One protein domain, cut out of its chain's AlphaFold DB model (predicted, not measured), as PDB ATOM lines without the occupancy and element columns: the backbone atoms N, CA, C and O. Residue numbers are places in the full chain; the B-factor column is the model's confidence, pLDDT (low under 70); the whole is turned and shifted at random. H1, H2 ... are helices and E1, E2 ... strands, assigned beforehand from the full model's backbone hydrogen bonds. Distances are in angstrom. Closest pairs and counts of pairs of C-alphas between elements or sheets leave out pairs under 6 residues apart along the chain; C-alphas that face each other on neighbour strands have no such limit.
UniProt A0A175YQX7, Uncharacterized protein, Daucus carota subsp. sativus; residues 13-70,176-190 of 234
ATOM      1  N   PHE A  13     188.843 158.707 127.883       81.50
ATOM      2  CA  PHE A  13     188.026 158.906 129.089       81.50
ATOM      3  C   PHE A  13     186.750 159.675 128.815       81.50
ATOM      4  O   PHE A  13     186.710 160.580 127.996       81.50
ATOM      5  N   TRP A  14     185.739 159.394 129.627       80.62
ATOM      6  CA  TRP A  14     184.456 160.074 129.672       80.62
ATOM      7  C   TRP A  14     184.339 160.826 130.999       80.62
ATOM      8  O   TRP A  14     184.435 160.254 132.085       80.62
ATOM      9  N   ILE A  15     184.162 162.142 130.920       85.62
ATOM     10  CA  ILE A  15     184.142 163.046 132.069       85.62
ATOM     11  C   ILE A  15     182.778 163.716 132.144       85.62
ATOM     12  O   ILE A  15     182.331 164.367 131.205       85.62
ATOM     13  N   LYS A  16     182.107 163.602 133.290       83.62
ATOM     14  CA  LYS A  16     180.786 164.195 133.518       83.62
ATOM     15  C   LYS A  16     180.887 165.402 134.450       83.62
ATOM     16  O   LYS A  16     181.222 165.277 135.624       83.62
ATOM     17  N   PHE A  17     180.554 166.583 133.942       84.50
ATOM     18  CA  PHE A  17     180.516 167.832 134.702       84.50
ATOM     19  C   PHE A  17     179.141 168.073 135.316       84.50
ATOM     20  O   PHE A  17     178.135 167.838 134.662       84.50
ATOM     21  N   CYS A  18     179.093 168.668 136.511       82.50
ATOM     22  CA  CYS A  18     177.855 169.108 137.180       82.50
ATOM     23  C   CYS A  18     177.196 170.361 136.561       82.50
ATOM     24  O   CYS A  18     176.133 170.802 136.995       82.50
ATOM     25  N   LEU A  19     177.853 171.040 135.622       81.25
ATOM     26  CA  LEU A  19     177.315 172.233 134.971       81.25
ATOM     27  C   LEU A  19     177.679 172.196 133.494       81.25
ATOM     28  O   LEU A  19     178.843 172.023 133.140       81.25
ATOM     29  N   VAL A  20     176.689 172.455 132.637       85.44
ATOM     30  CA  VAL A  20     176.883 172.506 131.179       85.44
ATOM     31  C   VAL A  20     177.878 173.607 130.786       85.44
ATOM     32  O   VAL A  20     178.642 173.451 129.842       85.44
ATOM     33  N   ASN A  21     177.927 174.709 131.543       85.38
ATOM     34  CA  ASN A  21     178.911 175.772 131.325       85.38
ATOM     35  C   ASN A  21     180.349 175.292 131.548       85.38
ATOM     36  O   ASN A  21     181.226 175.643 130.766       85.38
ATOM     37  N   ASN A  22     180.580 174.468 132.571       88.62
ATOM     38  CA  ASN A  22     181.915 173.957 132.879       88.62
ATOM     39  C   ASN A  22     182.373 172.966 131.808       88.62
ATOM     40  O   ASN A  22     183.509 173.051 131.364       88.62
ATOM     41  N   ALA A  23     181.471 172.100 131.339       87.50
ATOM     42  CA  ALA A  23     181.733 171.223 130.199       87.50
ATOM     43  C   ALA A  23     182.107 172.018 128.938       87.50
ATOM     44  O   ALA A  23     183.121 171.735 128.306       87.50
ATOM     45  N   ARG A  24     181.345 173.076 128.615       90.38
ATOM     46  CA  ARG A  24     181.665 173.974 127.493       90.38
ATOM     47  C   ARG A  24     183.034 174.627 127.636       90.38
ATOM     48  O   ARG A  24     183.773 174.711 126.661       90.38
ATOM     49  N   PHE A  25     183.365 175.096 128.837       91.44
ATOM     50  CA  PHE A  25     184.659 175.709 129.111       91.44
ATOM     51  C   PHE A  25     185.803 174.701 128.971       91.44
ATOM     52  O   PHE A  25     186.793 175.004 128.313       91.44
ATOM     53  N   ALA A  26     185.642 173.498 129.526       90.06
ATOM     54  CA  ALA A  26     186.628 172.427 129.429       90.06
ATOM     55  C   ALA A  26     186.873 172.028 127.971       90.06
ATOM     56  O   ALA A  26     188.018 172.058 127.536       90.06
ATOM     57  N   LYS A  27     185.812 171.770 127.191       90.88
ATOM     58  CA  LYS A  27     185.918 171.515 125.747       90.88
ATOM     59  C   LYS A  27     186.647 172.655 125.041       90.88
ATOM     60  O   LYS A  27     187.634 172.400 124.378       90.88
ATOM     61  N   LYS A  28     186.256 173.915 125.250       92.19
ATOM     62  CA  LYS A  28     186.926 175.064 124.613       92.19
ATOM     63  C   LYS A  28     188.414 175.192 124.981       92.19
ATOM     64  O   LYS A  28     189.181 175.731 124.194       92.19
ATOM     65  N   LYS A  29     188.804 174.785 126.190       91.75
ATOM     66  CA  LYS A  29     190.170 174.957 126.700       91.75
ATOM     67  C   LYS A  29     191.095 173.791 126.354       91.75
ATOM     68  O   LYS A  29     192.294 174.013 126.221       91.75
ATOM     69  N   LEU A  30     190.551 172.581 126.300       90.19
ATOM     70  CA  LEU A  30     191.313 171.346 126.137       90.19
ATOM     71  C   LEU A  30     191.315 170.840 124.700       90.19
ATOM     72  O   LEU A  30     192.198 170.070 124.351       90.19
ATOM     73  N   ASP A  31     190.361 171.260 123.874       88.00
ATOM     74  CA  ASP A  31     190.365 170.888 122.464       88.00
ATOM     75  C   ASP A  31     191.615 171.405 121.760       88.00
ATOM     76  O   ASP A  31     191.972 172.574 121.913       88.00
ATOM     77  N   GLU A  32     192.278 170.512 121.029       86.75
ATOM     78  CA  GLU A  32     193.553 170.752 120.343       86.75
ATOM     79  C   GLU A  32     194.707 171.171 121.267       86.75
ATOM     80  O   GLU A  32     195.780 171.564 120.798       86.75
ATOM     81  N   HIS A  33     194.524 171.073 122.585       85.94
ATOM     82  CA  HIS A  33     195.572 171.394 123.537       85.94
ATOM     83  C   HIS A  33     196.710 170.382 123.397       85.94
ATOM     84  O   HIS A  33     196.489 169.175 123.463       85.94
ATOM     85  N   VAL A  34     197.944 170.870 123.252       85.81
ATOM     86  CA  VAL A  34     199.133 170.011 123.186       85.81
ATOM     87  C   VAL A  34     199.473 169.484 124.573       85.81
ATOM     88  O   VAL A  34     199.646 170.250 125.521       85.81
ATOM     89  N   PHE A  35     199.574 168.173 124.691       81.81
ATOM     90  CA  PHE A  35     199.780 167.457 125.921       81.81
ATOM     91  C   PHE A  35     200.697 166.242 125.701       81.81
ATOM     92  O   PHE A  35     200.406 165.391 124.870       81.81
ATOM     93  N   PHE A  36     201.834 166.187 126.409       84.31
ATOM     94  CA  PHE A  36     202.931 165.227 126.159       84.31
ATOM     95  C   PHE A  36     203.282 165.053 124.666       84.31
ATOM     96  O   PHE A  36     203.596 163.963 124.210       84.31
ATOM     97  N   GLY A  37     203.235 166.149 123.899       83.12
ATOM     98  CA  GLY A  37     203.530 166.147 122.462       83.12
ATOM     99  C   GLY A  37     202.336 165.824 121.557       83.12
ATOM    100  O   GLY A  37     202.394 166.150 120.374       83.12
ATOM    101  N   ASN A  38     201.230 165.313 122.104       81.69
ATOM    102  CA  ASN A  38     200.018 164.964 121.359       81.69
ATOM    103  C   ASN A  38     198.933 166.031 121.517       81.69
ATOM    104  O   ASN A  38     198.865 166.718 122.530       81.69
ATOM    105  N   ARG A  39     198.065 166.209 120.521       83.69
ATOM    106  CA  ARG A  39     196.930 167.140 120.627       83.69
ATOM    107  C   ARG A  39     195.726 166.405 121.185       83.69
ATOM    108  O   ARG A  39     195.302 165.413 120.612       83.69
ATOM    109  N   LEU A  40     195.151 166.924 122.263       86.69
ATOM    110  CA  LEU A  40     193.960 166.333 122.853       86.69
ATOM    111  C   LEU A  40     192.752 166.500 121.928       86.69
ATOM    112  O   LEU A  40     192.410 167.617 121.525       86.69
ATOM    113  N   GLN A  41     192.065 165.392 121.661       86.94
ATOM    114  CA  GLN A  41     190.754 165.405 121.032       86.94
ATOM    115  C   GLN A  41     189.677 165.387 122.113       86.94
ATOM    116  O   GLN A  41     189.608 164.480 122.943       86.94
ATOM    117  N   VAL A  42     188.811 166.398 122.104       87.31
ATOM    118  CA  VAL A  42     187.691 166.462 123.044       87.31
ATOM    119  C   VAL A  42     186.395 166.459 122.260       87.31
ATOM    120  O   VAL A  42     186.203 167.281 121.371       87.31
ATOM    121  N   SER A  43     185.459 165.579 122.587       88.94
ATOM    122  CA  SER A  43     184.152 165.526 121.924       88.94
ATOM    123  C   SER A  43     183.019 165.446 122.943       88.94
ATOM    124  O   SER A  43     183.198 165.043 124.097       88.94
ATOM    125  N   TYR A  44     181.835 165.909 122.540       89.75
ATOM    126  CA  TYR A  44     180.622 165.637 123.304       89.75
ATOM    127  C   TYR A  44     180.128 164.245 122.944       89.75
ATOM    128  O   TYR A  44     180.133 163.877 121.772       89.75
ATOM    129  N   ALA A  45     179.652 163.514 123.944       88.19
ATOM    130  CA  ALA A  45     179.188 162.151 123.756       88.19
ATOM    131  C   ALA A  45     177.795 161.967 124.393       88.19
ATOM    132  O   ALA A  45     177.671 161.384 125.474       88.19
ATOM    133  N   PRO A  46     176.736 162.520 123.763       85.00
ATOM    134  CA  PRO A  46     175.369 162.450 124.283       85.00
ATOM    135  C   PRO A  46     174.839 161.014 124.401       85.00
ATOM    136  O   PRO A  46     173.952 160.760 125.207       85.00
ATOM    137  N   GLN A  47     175.398 160.064 123.647       85.31
ATOM    138  CA  GLN A  47     175.033 158.646 123.693       85.31
ATOM    139  C   GLN A  47     175.320 157.971 125.044       85.31
ATOM    140  O   GLN A  47     174.736 156.933 125.337       85.31
ATOM    141  N   PHE A  48     176.185 158.558 125.878       82.88
ATOM    142  CA  PHE A  48     176.491 158.055 127.223       82.88
ATOM    143  C   PHE A  48     175.725 158.798 128.328       82.88
ATOM    144  O   PHE A  48     176.025 158.640 129.512       82.88
ATOM    145  N   GLU A  49     174.756 159.641 127.966       83.75
ATOM    146  CA  GLU A  49     173.943 160.372 128.934       83.75
ATOM    147  C   GLU A  49     172.779 159.531 129.445       83.75
ATOM    148  O   GLU A  49     172.129 158.803 128.697       83.75
ATOM    149  N   SER A  50     172.476 159.661 130.737       87.69
ATOM    150  CA  SER A  50     171.297 159.011 131.299       87.69
ATOM    151  C   SER A  50     170.019 159.808 131.002       87.69
ATOM    152  O   SER A  50     170.033 161.016 130.729       87.69
ATOM    153  N   LEU A  51     168.866 159.146 131.141       90.44
ATOM    154  CA  LEU A  51     167.559 159.803 131.021       90.44
ATOM    155  C   LEU A  51     167.379 160.937 132.045       90.44
ATOM    156  O   LEU A  51     166.806 161.980 131.721       90.44
ATOM    157  N   SER A  52     167.894 160.761 133.267       88.50
ATOM    158  CA  SER A  52     167.849 161.799 134.301       88.50
ATOM    159  C   SER A  52     168.662 163.030 133.898       88.50
ATOM    160  O   SER A  52     168.172 164.151 134.022       88.50
ATOM    161  N   ASP A  53     169.857 162.832 133.333       82.44
ATOM    162  CA  ASP A  53     170.713 163.934 132.882       82.44
ATOM    163  C   ASP A  53     170.017 164.775 131.808       82.44
ATOM    164  O   ASP A  53     170.016 166.009 131.860       82.44
ATOM    165  N   THR A  54     169.379 164.100 130.849       86.62
ATOM    166  CA  THR A  54     168.642 164.751 129.760       86.62
ATOM    167  C   THR A  54     167.453 165.547 130.296       86.62
ATOM    168  O   THR A  54     167.260 166.709 129.924       86.62
ATOM    169  N   LYS A  55     166.684 164.964 131.226       90.31
ATOM    170  CA  LYS A  55     165.556 165.636 131.886       90.31
ATOM    171  C   LYS A  55     165.999 166.933 132.568       90.31
ATOM    172  O   LYS A  55     165.389 167.981 132.343       90.31
ATOM    173  N   ASP A  56     167.089 166.895 133.326       85.25
ATOM    174  CA  ASP A  56     167.584 168.049 134.083       85.25
ATOM    175  C   ASP A  56     168.121 169.166 133.177       85.25
ATOM    176  O   ASP A  56     167.946 170.362 133.459       85.25
ATOM    177  N   LYS A  57     168.756 168.801 132.057       85.94
ATOM    178  CA  LYS A  57     169.183 169.760 131.029       85.94
ATOM    179  C   LYS A  57     167.994 170.474 130.398       85.94
ATOM    180  O   LYS A  57     168.014 171.704 130.289       85.94
ATOM    181  N   LEU A  58     166.956 169.725 130.018       90.31
ATOM    182  CA  LEU A  58     165.741 170.281 129.421       90.31
ATOM    183  C   LEU A  58     165.006 171.193 130.402       90.31
ATOM    184  O   LEU A  58     164.619 172.303 130.039       90.31
ATOM    185  N   GLU A  59     164.871 170.780 131.660       92.56
ATOM    186  CA  GLU A  59     164.275 171.620 132.698       92.56
ATOM    187  C   GLU A  59     165.099 172.895 132.938       92.56
ATOM    188  O   GLU A  59     164.555 173.988 133.122       92.56
ATOM    189  N   GLY A  60     166.428 172.785 132.878       88.44
ATOM    190  CA  GLY A  60     167.308 173.941 132.943       88.44
ATOM    191  C   GLY A  60     167.095 174.925 131.803       88.44
ATOM    192  O   GLY A  60     166.990 176.125 132.059       88.44
ATOM    193  N   ARG A  61     166.952 174.420 130.577       90.31
ATOM    194  CA  ARG A  61     166.675 175.247 129.404       90.31
ATOM    195  C   ARG A  61     165.288 175.879 129.467       90.31
ATOM    196  O   ARG A  61     165.169 177.062 129.176       90.31
ATOM    197  N   ARG A  62     164.263 175.156 129.934       94.44
ATOM    198  CA  ARG A  62     162.918 175.719 130.168       94.44
ATOM    199  C   ARG A  62     162.969 176.918 131.114       94.44
ATOM    200  O   ARG A  62     162.417 177.964 130.794       94.44
ATOM    201  N   ARG A  63     163.681 176.797 132.241       92.19
ATOM    202  CA  ARG A  63     163.850 177.906 133.200       92.19
ATOM    203  C   ARG A  63     164.565 179.108 132.593       92.19
ATOM    204  O   ARG A  63     164.139 180.236 132.808       92.19
ATOM    205  N   GLU A  64     165.637 178.875 131.842       90.00
ATOM    206  CA  GLU A  64     166.382 179.947 131.178       90.00
ATOM    207  C   GLU A  64     165.531 180.671 130.127       90.00
ATOM    208  O   GLU A  64     165.498 181.900 130.098       90.00
ATOM    209  N   VAL A  65     164.811 179.918 129.293       94.31
ATOM    210  CA  VAL A  65     163.928 180.470 128.257       94.31
ATOM    211  C   VAL A  65     162.813 181.305 128.885       94.31
ATOM    212  O   VAL A  65     162.610 182.445 128.476       94.31
ATOM    213  N   LEU A  66     162.148 180.795 129.928       94.75
ATOM    214  CA  LEU A  66     161.105 181.534 130.650       94.75
ATOM    215  C   LEU A  66     161.629 182.824 131.292       94.75
ATOM    216  O   LEU A  66     160.930 183.837 131.278       94.75
ATOM    217  N   ALA A  67     162.850 182.803 131.835       92.62
ATOM    218  CA  ALA A  67     163.476 183.985 132.422       92.62
ATOM    219  C   ALA A  67     163.786 185.065 131.373       92.62
ATOM    220  O   ALA A  67     163.674 186.252 131.665       92.62
ATOM    221  N   ARG A  68     164.153 184.666 130.147       91.31
ATOM    222  CA  ARG A  68     164.383 185.599 129.032       91.31
ATOM    223  C   ARG A  68     163.081 186.151 128.451       91.31
ATOM    224  O   ARG A  68     163.054 187.308 128.053       91.31
ATOM    225  N   LEU A  69     162.024 185.337 128.419       92.56
ATOM    226  CA  LEU A  69     160.710 185.736 127.906       92.56
ATOM    227  C   LEU A  69     159.966 186.692 128.852       92.56
ATOM    228  O   LEU A  69     159.183 187.510 128.388       92.56
ATOM    229  N   ASN A  70     160.235 186.627 130.162       85.25
ATOM    230  CA  ASN A  70     159.614 187.490 131.172       85.25
ATOM    231  C   ASN A  70     160.625 188.472 131.799       85.25
ATOM    232  O   ASN A  70     160.923 188.368 132.994       85.25
ATOM    233  N   PHE A 176     173.896 167.984 134.569       38.53
ATOM    234  CA  PHE A 176     175.110 167.318 134.092       38.53
ATOM    235  C   PHE A 176     175.411 167.569 132.614       38.53
ATOM    236  O   PHE A 176     174.515 167.945 131.869       38.53
ATOM    237  N   SER A 177     176.667 167.409 132.193       39.09
ATOM    238  CA  SER A 177     177.108 167.389 130.789       39.09
ATOM    239  C   SER A 177     178.367 166.535 130.660       39.09
ATOM    240  O   SER A 177     179.281 166.704 131.465       39.09
ATOM    241  N   VAL A 178     178.418 165.646 129.666       38.84
ATOM    242  CA  VAL A 178     179.530 164.705 129.446       38.84
ATOM    243  C   VAL A 178     180.485 165.242 128.368       38.84
ATOM    244  O   VAL A 178     180.034 165.741 127.338       38.84
ATOM    245  N   CYS A 179     181.794 165.162 128.613       40.84
ATOM    246  CA  CYS A 179     182.871 165.444 127.664       40.84
ATOM    247  C   CYS A 179     183.871 164.289 127.694       40.84
ATOM    248  O   CYS A 179     184.316 163.895 128.771       40.84
ATOM    249  N   THR A 180     184.243 163.779 126.529       43.25
ATOM    250  CA  THR A 180     185.301 162.776 126.391       43.25
ATOM    251  C   THR A 180     186.639 163.504 126.274       43.25
ATOM    252  O   THR A 180     186.722 164.430 125.475       43.25
ATOM    253  N   ILE A 181     187.642 163.172 127.090       43.31
ATOM    254  CA  ILE A 181     188.974 163.811 127.089       43.31
ATOM    255  C   ILE A 181     190.034 162.706 127.164       43.31
ATOM    256  O   ILE A 181     189.967 161.878 128.070       43.31
ATOM    257  N   GLU A 182     191.015 162.701 126.261       34.78
ATOM    258  CA  GLU A 182     192.210 161.855 126.396       34.78
ATOM    259  C   GLU A 182     193.183 162.411 127.445       34.78
ATOM    260  O   GLU A 182     193.286 163.623 127.661       34.78
ATOM    261  N   LYS A 183     193.882 161.515 128.150       36.19
ATOM    262  CA  LYS A 183     194.825 161.887 129.213       36.19
ATOM    263  C   LYS A 183     195.972 162.698 128.602       36.19
ATOM    264  O   LYS A 183     196.664 162.251 127.708       36.19
ATOM    265  N   SER A 184     196.326 163.845 129.152       37.28
ATOM    266  CA  SER A 184     196.400 164.080 130.575       37.28
ATOM    267  C   SER A 184     196.562 165.582 130.849       37.28
ATOM    268  O   SER A 184     196.793 166.364 129.951       37.28
ATOM    269  N   PHE A 185     196.316 166.007 132.083       36.16
ATOM    270  CA  PHE A 185     196.541 167.373 132.596       36.16
ATOM    271  C   PHE A 185     196.061 167.442 134.056       36.16
ATOM    272  O   PHE A 185     196.544 168.231 134.865       36.16
ATOM    273  N   PHE A 186     195.119 166.573 134.437       42.09
ATOM    274  CA  PHE A 186     194.429 166.688 135.720       42.09
ATOM    275  C   PHE A 186     195.227 166.260 136.963       42.09
ATOM    276  O   PHE A 186     194.779 166.564 138.068       42.09
ATOM    277  N   ASP A 187     196.423 165.680 136.818       34.00
ATOM    278  CA  ASP A 187     197.322 165.441 137.961       34.00
ATOM    279  C   ASP A 187     198.280 166.613 138.246       34.00
ATOM    280  O   ASP A 187     198.789 166.731 139.363       34.00
ATOM    281  N   LEU A 188     198.438 167.564 137.312       39.28
ATOM    282  CA  LEU A 188     199.221 168.784 137.557       39.28
ATOM    283  C   LEU A 188     198.374 169.902 138.182       39.28
ATOM    284  O   LEU A 188     198.862 170.643 139.031       39.28
ATOM    285  N   GLN A 189     197.073 169.969 137.875       37.44
ATOM    286  CA  GLN A 189     196.158 170.896 138.556       37.44
ATOM    287  C   GLN A 189     195.821 170.446 139.994       37.44
ATOM    288  O   GLN A 189     195.431 171.271 140.819       37.44
ATOM    289  N   ARG A 190     195.984 169.148 140.306       39.66
ATOM    290  CA  ARG A 190     195.798 168.583 141.655       39.66
ATOM    291  C   ARG A 190     196.996 168.870 142.575       39.66
ATOM    292  O   ARG A 190     196.784 169.080 143.760       39.66
TER     293      ARG A 190
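AT A GLANCE: This is residues 13 to 70 and 176 to 190 of the 234 residues of an uncharacterized protein of Daucus carota subsp. sativus (UniProt A0A175YQX7). A small antiparallel sheet of three strands has helix H1 along one face, in two layers, and a long helix, H2, reaches out past the sheet, its residues 61 to 69 sticking out. The printed 73 residues run E1 H1 E2 H2 E3, with sheet order E1 E3 E2; the class is mixed. The whole is loose, radius of gyration 14.7 A, spanning 49 by 25 by 21 A.

HOW THE PARTS SIT: Start at E1, residues 13 to 17, antiparallel to E3, residues 177 to 182: N 15 and O 179 are 2.8 A apart. H1, residues 20 to 30, is on the sheet over E3, height 8.3 A; their closest C-alphas, Val 20 and Ser 177, are 5.1 A apart. E2, residues 42 to 44, is antiparallel to E3, with N 180 and O 43 at 2.9 A. E1, H1 and E2 form a split strand-helix-strand unit, two strands running the same way with E3 between, its crossover right-handed. H2, residues 51 to 69, is only just not on the sheet, with 4 pairs of C-alphas within 10 A. In H1 and H2 every O i to N i+4 pair is within hydrogen-bond range.

IN THESE COORDINATES: Find C-alpha 13 at (188.026, 158.906, 129.089), beginning E1, 12.9 A long. H1 measures 15.3 A, E2 7.1 A and H2 27.0 A. E3, 16.7 A, ends at C-alpha 182, (192.210, 161.855, 126.396).

THE WHOLE: C-alphas 37 and 70, the farthest apart, are 49.6 A apart. Residues 71 to 175 are cut out, leaving 25.6 A between C-alphas 70 and 176. The H1 to E2 link is long. Residues 176 to 190 have pLDDT under 70.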